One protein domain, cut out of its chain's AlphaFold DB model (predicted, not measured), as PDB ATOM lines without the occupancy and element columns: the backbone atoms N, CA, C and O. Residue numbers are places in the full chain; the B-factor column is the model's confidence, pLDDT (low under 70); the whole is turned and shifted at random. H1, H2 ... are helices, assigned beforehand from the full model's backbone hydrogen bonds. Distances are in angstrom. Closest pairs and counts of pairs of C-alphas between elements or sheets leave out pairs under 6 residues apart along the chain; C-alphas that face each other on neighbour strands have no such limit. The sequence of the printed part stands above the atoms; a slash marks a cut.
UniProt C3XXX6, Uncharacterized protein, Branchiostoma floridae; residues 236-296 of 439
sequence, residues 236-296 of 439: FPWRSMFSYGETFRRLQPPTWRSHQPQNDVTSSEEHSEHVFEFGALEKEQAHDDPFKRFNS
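Overview. This is residues 236 to 296 of the 439 residues of an uncharacterized protein of Branchiostoma floridae (UniProt C3XXX6). A long loop, residues 252 to 271, folds back on itself in the middle of the model, with the longest helix, H1, at one end and two short helices, H2 and H3, touching each other at the other end. The first half of H1 with the residues before it, 236 to 244, sticks out, and so does the tip of a second loop, residues 282 to 287. The printed part has 61 residues with three named helices, in the order H1, H2, H3, and no named strand; the class is all helix, though 26 of the 61 residues are in named elements. The whole is only just compact, close to loose, with a radius of gyration of the C-alphas of 12.6 A, and it spans 31 by 28 by 20 A.

Along the chain. Find C-alpha 238 at (-44.118, 21.250, 36.619); from there H1, residues 238 to 251, runs 20.2 A to C-alpha 251 at (-37.503, 29.673, 19.531). Go on to Ser 272, where H2 begins; it holds residues 272 to 276 and measures 6.4 A from first to last C-alpha. H3, residues 290 to 296, runs 9.9 A from Pro 290 to C-alpha 296 at (-63.899, 37.604, 23.944).

Arrangement. Start at H1, which touches no helix: it is apart from H2 and apart from H3. Beyond H1, look at residues 256 to 257 and residues 266 to 267, two stretches too short to be named strands, which pair antiparallel within the loop between H1 and H2. Farther along, H2 and H3 touch, with 4 pairs of C-alphas within 8 A; the closest C-alphas are those of Val 275 and Pro 290, 5.7 A apart, and the centres of the two helices are 10.0 A apart. In H1, H2 and H3 every O i to N i+4 pair is within hydrogen-bond range.

Size, cuts and confidence. The two C-alphas farthest apart are those of Phe 236 and Glu 282, at 33.9 A, and the first and last printed C-alphas, of Phe 236 and Ser 296, are 30.8 A apart. Without the stretches that stand free, the body has 46 residues and spans 28 by 23 by 15 A. The printed part has no cut. Both links are long: 20 residues from H1 to H2, and 13 from H2 to H3. Read the B-factor column for the model's confidence: the mean pLDDT of the printed part is 74.0, and residues 236 to 242 and 278 to 288 are under 70.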
ATOM      1  N   PHE A 236     -46.349  16.002  40.006       53.19
ATOM      2  CA  PHE A 236     -46.862  16.687  38.830       53.19
ATOM      3  C   PHE A 236     -45.685  17.322  38.069       53.19
ATOM      4  O   PHE A 236     -44.854  18.004  38.678       53.19
ATOM      5  N   PRO A 237     -45.563  17.120  36.744       62.88
ATOM      6  CA  PRO A 237     -44.363  17.457  35.982       62.88
ATOM      7  C   PRO A 237     -44.268  18.960  35.672       62.88
ATOM      8  O   PRO A 237     -44.145  19.378  34.519       62.88
ATOM      9  N   TRP A 238     -44.277  19.799  36.708       65.06
ATOM     10  CA  TRP A 238     -44.118  21.250  36.619       65.06
ATOM     11  C   TRP A 238     -42.883  21.631  35.798       65.06
ATOM     12  O   TRP A 238     -42.950  22.498  34.928       65.06
ATOM     13  N   ARG A 239     -41.774  20.900  35.990       47.19
ATOM     14  CA  ARG A 239     -40.512  21.085  35.251       47.19
ATOM     15  C   ARG A 239     -40.689  20.993  33.730       47.19
ATOM     16  O   ARG A 239     -40.018  21.718  32.998       47.19
ATOM     17  N   SER A 240     -41.607  20.154  33.252       55.22
ATOM     18  CA  SER A 240     -41.880  19.971  31.824       55.22
ATOM     19  C   SER A 240     -42.667  21.143  31.230       55.22
ATOM     20  O   SER A 240     -42.367  21.561  30.111       55.22
ATOM     21  N   MET A 241     -43.611  21.729  31.980       56.81
ATOM     22  CA  MET A 241     -44.337  22.929  31.535       56.81
ATOM     23  C   MET A 241     -43.426  24.160  31.461       56.81
ATOM     24  O   MET A 241     -43.470  24.882  30.466       56.81
ATOM     25  N   PHE A 242     -42.543  24.359  32.449       68.06
ATOM     26  CA  PHE A 242     -41.568  25.458  32.420       68.06
ATOM     27  C   PHE A 242     -40.577  25.322  31.257       68.06
ATOM     28  O   PHE A 242     -40.292  26.304  30.575       68.06
ATOM     29  N   SER A 243     -40.095  24.106  30.973       70.75
ATOM     30  CA  SER A 243     -39.172  23.875  29.855       70.75
ATOM     31  C   SER A 243     -39.822  24.137  28.496       70.75
ATOM     32  O   SER A 243     -39.177  24.706  27.614       70.75
ATOM     33  N   TYR A 244     -41.081  23.725  28.303       74.94
ATOM     34  CA  TYR A 244     -41.784  23.953  27.041       74.94
ATOM     35  C   TYR A 244     -42.125  25.433  26.851       74.94
ATOM     36  O   TYR A 244     -41.852  25.972  25.783       74.94
ATOM     37  N   GLY A 245     -42.630  26.102  27.894       80.62
ATOM     38  CA  GLY A 245     -42.913  27.539  27.858       80.62
ATOM     39  C   GLY A 245     -41.670  28.371  27.537       80.62
ATOM     40  O   GLY A 245     -41.717  29.235  26.666       80.62
ATOM     41  N   GLU A 246     -40.528  28.051  28.151       81.06
ATOM     42  CA  GLU A 246     -39.267  28.756  27.893       81.06
ATOM     43  C   GLU A 246     -38.729  28.502  26.477       81.06
ATOM     44  O   GLU A 246     -38.231  29.413  25.815       81.06
ATOM     45  N   THR A 247     -38.860  27.269  25.985       82.69
ATOM     46  CA  THR A 247     -38.442  26.905  24.624       82.69
ATOM     47  C   THR A 247     -39.319  27.593  23.581       82.69
ATOM     48  O   THR A 247     -38.804  28.167  22.625       82.69
ATOM     49  N   PHE A 248     -40.638  27.577  23.785       79.44
ATOM     50  CA  PHE A 248     -41.614  28.248  22.930       79.44
ATOM     51  C   PHE A 248     -41.355  29.758  22.877       79.44
ATOM     52  O   PHE A 248     -41.246  30.322  21.791       79.44
ATOM     53  N   ARG A 249     -41.125  30.382  24.042       84.19
ATOM     54  CA  ARG A 249     -40.786  31.805  24.173       84.19
ATOM     55  C   ARG A 249     -39.547  32.194  23.363       84.19
ATOM     56  O   ARG A 249     -39.553  33.242  22.728       84.19
ATOM     57  N   ARG A 250     -38.491  31.372  23.387       82.06
ATOM     58  CA  ARG A 250     -37.190  31.699  22.768       82.06
ATOM     59  C   ARG A 250     -37.072  31.327  21.293       82.06
ATOM     60  O   ARG A 250     -36.271  31.939  20.594       82.06
ATOM     61  N   LEU A 251     -37.777  30.292  20.835       79.31
ATOM     62  CA  LEU A 251     -37.503  29.673  19.531       79.31
ATOM     63  C   LEU A 251     -38.532  29.977  18.437       79.31
ATOM     64  O   LEU A 251     -38.283  29.594  17.295       79.31
ATOM     65  N   GLN A 252     -39.651  30.645  18.741       79.75
ATOM     66  CA  GLN A 252     -40.680  30.969  17.742       79.75
ATOM     67  C   GLN A 252     -40.863  32.478  17.513       79.75
ATOM     68  O   GLN A 252     -41.858  33.038  17.948       79.75
ATOM     69  N   PRO A 253     -39.951  33.173  16.819       78.94
ATOM     70  CA  PRO A 253     -40.223  34.537  16.377       78.94
ATOM     71  C   PRO A 253     -41.281  34.563  15.245       78.94
ATOM     72  O   PRO A 253     -41.166  33.757  14.316       78.94
ATOM     73  N   PRO A 254     -42.259  35.494  15.267       82.75
ATOM     74  CA  PRO A 254     -42.524  36.473  16.326       82.75
ATOM     75  C   PRO A 254     -43.369  35.884  17.477       82.75
ATOM     76  O   PRO A 254     -44.483  35.413  17.268       82.75
ATOM     77  N   THR A 255     -42.852  35.953  18.709       88.62
ATOM     78  CA  THR A 255     -43.603  35.671  19.942       88.62
ATOM     79  C   THR A 255     -43.880  36.970  20.686       88.62
ATOM     80  O   THR A 255     -42.973  37.760  20.945       88.62
ATOM     81  N   TRP A 256     -45.135  37.165  21.077       90.69
ATOM     82  CA  TRP A 256     -45.597  38.285  21.889       90.69
ATOM     83  C   TRP A 256     -45.727  37.845  23.343       90.69
ATOM     84  O   TRP A 256     -46.192  36.735  23.615       90.69
ATOM     85  N   ARG A 257     -45.302  38.697  24.280       90.62
ATOM     86  CA  ARG A 257     -45.273  38.403  25.719       90.62
ATOM     87  C   ARG A 257     -45.983  39.509  26.488       90.62
ATOM     88  O   ARG A 257     -45.652  40.676  26.303       90.62
ATOM     89  N   SER A 258     -46.896  39.150  27.389       90.94
ATOM     90  CA  SER A 258     -47.497  40.136  28.291       90.94
ATOM     91  C   SER A 258     -46.451  40.705  29.261       90.94
ATOM     92  O   SER A 258     -45.569  39.996  29.747       90.94
ATOM     93  N   HIS A 259     -46.553  41.995  29.579       87.19
ATOM     94  CA  HIS A 259     -45.610  42.697  30.462       87.19
ATOM     95  C   HIS A 259     -45.834  42.441  31.967       87.19
ATOM     96  O   HIS A 259     -45.310  43.175  32.805       87.19
ATOM     97  N   GLN A 260     -46.600  41.413  32.343       84.38
ATOM     98  CA  GLN A 260     -46.908  41.137  33.746       84.38
ATOM     99  C   GLN A 260     -45.736  40.424  34.448       84.38
ATOM    100  O   GLN A 260     -45.351  39.342  34.019       84.38
ATOM    101  N   PRO A 261     -45.179  40.958  35.554       79.88
ATOM    102  CA  PRO A 261     -43.976  40.392  36.178       79.88
ATOM    103  C   PRO A 261     -44.133  38.980  36.761       79.88
ATOM    104  O   PRO A 261     -43.146  38.261  36.876       79.88
ATOM    105  N   GLN A 262     -45.348  38.605  37.176       81.38
ATOM    106  CA  GLN A 262     -45.608  37.346  37.891       81.38
ATOM    107  C   GLN A 262     -46.410  36.326  37.073       81.38
ATOM    108  O   GLN A 262     -46.264  35.131  37.303       81.38
ATOM    109  N   ASN A 263     -47.217  36.790  36.113       84.38
ATOM    110  CA  ASN A 263     -48.161  35.973  35.344       84.38
ATOM    111  C   ASN A 263     -48.044  36.274  33.846       84.38
ATOM    112  O   ASN A 263     -49.032  36.541  33.162       84.38
ATOM    113  N   ASP A 264     -46.817  36.298  33.329       88.50
ATOM    114  CA  ASP A 264     -46.619  36.572  31.917       88.50
ATOM    115  C   ASP A 264     -47.135  35.422  31.041       88.50
ATOM    116  O   ASP A 264     -46.868  34.245  31.285       88.50
ATOM    117  N   VAL A 265     -47.854  35.773  29.980       88.94
ATOM    118  CA  VAL A 265     -48.368  34.834  28.981       88.94
ATOM    119  C   VAL A 265     -47.668  35.131  27.661       88.94
ATOM    120  O   VAL A 265     -47.357  36.282  27.360       88.94
ATOM    121  N   THR A 266     -47.352  34.089  26.894       90.88
ATOM    122  CA  THR A 266     -46.685  34.204  25.590       90.88
ATOM    123  C   THR A 266     -47.553  33.562  24.508       90.88
ATOM    124  O   THR A 266     -48.073  32.470  24.733       90.88
ATOM    125  N   SER A 267     -47.685  34.196  23.341       91.06
ATOM    126  CA  SER A 267     -48.365  33.634  22.159       91.06
ATOM    127  C   SER A 267     -47.585  33.953  20.880       91.06
ATOM    128  O   SER A 267     -46.831  34.923  20.845       91.06
ATOM    129  N   SER A 268     -47.742  33.131  19.842       88.81
ATOM    130  CA  SER A 268     -47.072  33.282  18.538       88.81
ATOM    131  C   SER A 268     -48.033  33.530  17.370       88.81
ATOM    132  O   SER A 268     -47.612  33.565  16.218       88.81
ATOM    133  N   GLU A 269     -49.330  33.690  17.639       87.00
ATOM    134  CA  GLU A 269     -50.335  33.910  16.595       87.00
ATOM    135  C   GLU A 269     -50.373  35.372  16.129       87.00
ATOM    136  O   GLU A 269     -50.093  36.286  16.901       87.00
ATOM    137  N   GLU A 270     -50.778  35.596  14.880       73.94
ATOM    138  CA  GLU A 270     -50.837  36.914  14.222       73.94
ATOM    139  C   GLU A 270     -51.737  37.928  14.958       73.94
ATOM    140  O   GLU A 270     -51.480  39.124  14.925       73.94
ATOM    141  N   HIS A 271     -52.726  37.453  15.723       76.25
ATOM    142  CA  HIS A 271     -53.630  38.288  16.531       76.25
ATOM    143  C   HIS A 271     -53.119  38.550  17.958       76.25
ATOM    144  O   HIS A 271     -53.777  39.219  18.753       76.25
ATOM    145  N   SER A 272     -51.947  38.014  18.313       81.56
ATOM    146  CA  SER A 272     -51.436  38.064  19.689       81.56
ATOM    147  C   SER A 272     -51.002  39.460  20.122       81.56
ATOM    148  O   SER A 272     -50.948  39.721  21.319       81.56
ATOM    149  N   GLU A 273     -50.707  40.351  19.175       80.69
ATOM    150  CA  GLU A 273     -50.347  41.741  19.463       80.69
ATOM    151  C   GLU A 273     -51.470  42.431  20.253       80.69
ATOM    152  O   GLU A 273     -51.253  42.843  21.389       80.69
ATOM    153  N   HIS A 274     -52.709  42.377  19.755       79.44
ATOM    154  CA  HIS A 274     -53.886  42.959  20.413       79.44
ATOM    155  C   HIS A 274     -54.187  42.343  21.798       79.44
ATOM    156  O   HIS A 274     -54.664  43.013  22.723       79.44
ATOM    157  N   VAL A 275     -53.869  41.058  21.986       78.19
ATOM    158  CA  VAL A 275     -54.047  40.373  23.278       78.19
ATOM    159  C   VAL A 275     -53.071  40.907  24.336       78.19
ATOM    160  O   VAL A 275     -53.396  40.876  25.525       78.19
ATOM    161  N   PHE A 276     -51.912  41.440  23.933       81.69
ATOM    162  CA  PHE A 276     -50.829  41.825  24.847       81.69
ATOM    163  C   PHE A 276     -50.444  43.311  24.848       81.69
ATOM    164  O   PHE A 276     -49.671  43.714  25.717       81.69
ATOM    165  N   GLU A 277     -51.000  44.134  23.955       74.19
ATOM    166  CA  GLU A 277     -50.610  45.542  23.749       74.19
ATOM    167  C   GLU A 277     -50.896  46.480  24.944       74.19
ATOM    168  O   GLU A 277     -50.297  47.543  25.065       74.19
ATOM    169  N   PHE A 278     -51.746  46.077  25.897       59.91
ATOM    170  CA  PHE A 278     -52.119  46.915  27.044       59.91
ATOM    171  C   PHE A 278     -52.074  46.115  28.346       59.91
ATOM    172  O   PHE A 278     -53.082  45.583  28.798       59.91
ATOM    173  N   GLY A 279     -50.887  46.016  28.946       55.34
ATOM    174  CA  GLY A 279     -50.722  45.572  30.328       55.34
ATOM    175  C   GLY A 279     -50.627  46.781  31.251       55.34
ATOM    176  O   GLY A 279     -49.523  47.248  31.524       55.34
ATOM    177  N   ALA A 280     -51.759  47.318  31.709       47.47
ATOM    178  CA  ALA A 280     -51.744  48.403  32.686       47.47
ATOM    179  C   ALA A 280     -51.122  47.907  34.007       47.47
ATOM    180  O   ALA A 280     -51.598  46.953  34.617       47.47
ATOM    181  N   LEU A 281     -50.035  48.552  34.442       51.69
ATOM    182  CA  LEU A 281     -49.333  48.253  35.700       51.69
ATOM    183  C   LEU A 281     -50.113  48.720  36.943       51.69
ATOM    184  O   LEU A 281     -49.777  48.347  38.068       51.69
ATOM    185  N   GLU A 282     -51.149  49.542  36.765       46.09
ATOM    186  CA  GLU A 282     -51.886  50.152  37.866       46.09
ATOM    187  C   GLU A 282     -53.072  49.295  38.308       46.09
ATOM    188  O   GLU A 282     -54.200  49.450  37.850       46.09
ATOM    189  N   LYS A 283     -52.773  48.445  39.299       45.94
ATOM    190  CA  LYS A 283     -53.684  47.557  40.031       45.94
ATOM    191  C   LYS A 283     -54.249  46.433  39.170       45.94
ATOM    192  O   LYS A 283     -54.585  46.611  38.011       45.94
ATOM    193  N   GLU A 284     -54.389  45.266  39.793       52.38
ATOM    194  CA  GLU A 284     -55.125  44.097  39.305       52.38
ATOM    195  C   GLU A 284     -56.605  44.439  39.048       52.38
ATOM    196  O   GLU A 284     -57.519  43.914  39.689       52.38
ATOM    197  N   GLN A 285     -56.897  45.352  38.125       48.62
ATOM    198  CA  GLN A 285     -58.225  45.459  37.570       48.62
ATOM    199  C   GLN A 285     -58.423  44.191  36.759       48.62
ATOM    200  O   GLN A 285     -58.023  44.081  35.604       48.62
ATOM    201  N   ALA A 286     -59.094  43.231  37.393       56.09
ATOM    202  CA  ALA A 286     -59.548  41.972  36.823       56.09
ATOM    203  C   ALA A 286     -60.304  42.128  35.489       56.09
ATOM    204  O   ALA A 286     -60.699  41.131  34.896       56.09
ATOM    205  N   HIS A 287     -60.580  43.349  35.033       53.97
ATOM    206  CA  HIS A 287     -61.236  43.652  33.775       53.97
ATOM    207  C   HIS A 287     -60.346  43.484  32.540       53.97
ATOM    208  O   HIS A 287     -60.919  43.221  31.489       53.97
ATOM    209  N   ASP A 288     -59.012  43.530  32.655       69.50
ATOM    210  CA  ASP A 288     -58.129  43.585  31.477       69.50
ATOM    211  C   ASP A 288     -57.000  42.532  31.467       69.50
ATOM    212  O   ASP A 288     -55.818  42.817  31.295       69.50
ATOM    213  N   ASP A 289     -57.381  41.276  31.704       79.12
ATOM    214  CA  ASP A 289     -56.495  40.107  31.664       79.12
ATOM    215  C   ASP A 289     -56.467  39.491  30.242       79.12
ATOM    216  O   ASP A 289     -57.545  39.276  29.667       79.12
ATOM    217  N   PRO A 290     -55.290  39.137  29.680       77.00
ATOM    218  CA  PRO A 290     -55.160  38.353  28.446       77.00
ATOM    219  C   PRO A 290     -56.119  37.160  28.322       77.00
ATOM    220  O   PRO A 290     -56.625  36.887  27.230       77.00
ATOM    221  N   PHE A 291     -56.442  36.467  29.420       78.25
ATOM    222  CA  PHE A 291     -57.408  35.361  29.390       78.25
ATOM    223  C   PHE A 291     -58.839  35.814  29.072       78.25
ATOM    224  O   PHE A 291     -59.595  35.077  28.434       78.25
ATOM    225  N   LYS A 292     -59.239  37.016  29.501       79.75
ATOM    226  CA  LYS A 292     -60.552  37.581  29.161       79.75
ATOM    227  C   LYS A 292     -60.611  38.014  27.703       79.75
ATOM    228  O   LYS A 292     -61.611  37.708  27.062       79.75
ATOM    229  N   ARG A 293     -59.539  38.622  27.185       79.06
ATOM    230  CA  ARG A 293     -59.428  38.995  25.763       79.06
ATOM    231  C   ARG A 293     -59.467  37.773  24.849       79.06
ATOM    232  O   ARG A 293     -60.252  37.718  23.913       79.06
ATOM    233  N   PHE A 294     -58.736  36.719  25.208       79.81
ATOM    234  CA  PHE A 294     -58.820  35.447  24.491       79.81
ATOM    235  C   PHE A 294     -60.255  34.889  24.469       79.81
ATOM    236  O   PHE A 294     -60.742  34.428  23.439       79.81
ATOM    237  N   ASN A 295     -60.969  34.954  25.598       76.25
ATOM    238  CA  ASN A 295     -62.358  34.500  25.658       76.25
ATOM    239  C   ASN A 295     -63.318  35.390  24.849       76.25
ATOM    240  O   ASN A 295     -64.272  34.855  24.280       76.25
ATOM    241  N   SER A 296     -63.094  36.709  24.785       75.69
ATOM    242  CA  SER A 296     -63.899  37.604  23.944       75.69
ATOM    243  C   SER A 296     -63.649  37.373  22.459       75.69
ATOM    244  O   SER A 296     -64.615  37.332  21.707       75.69
TER     245      SER A 296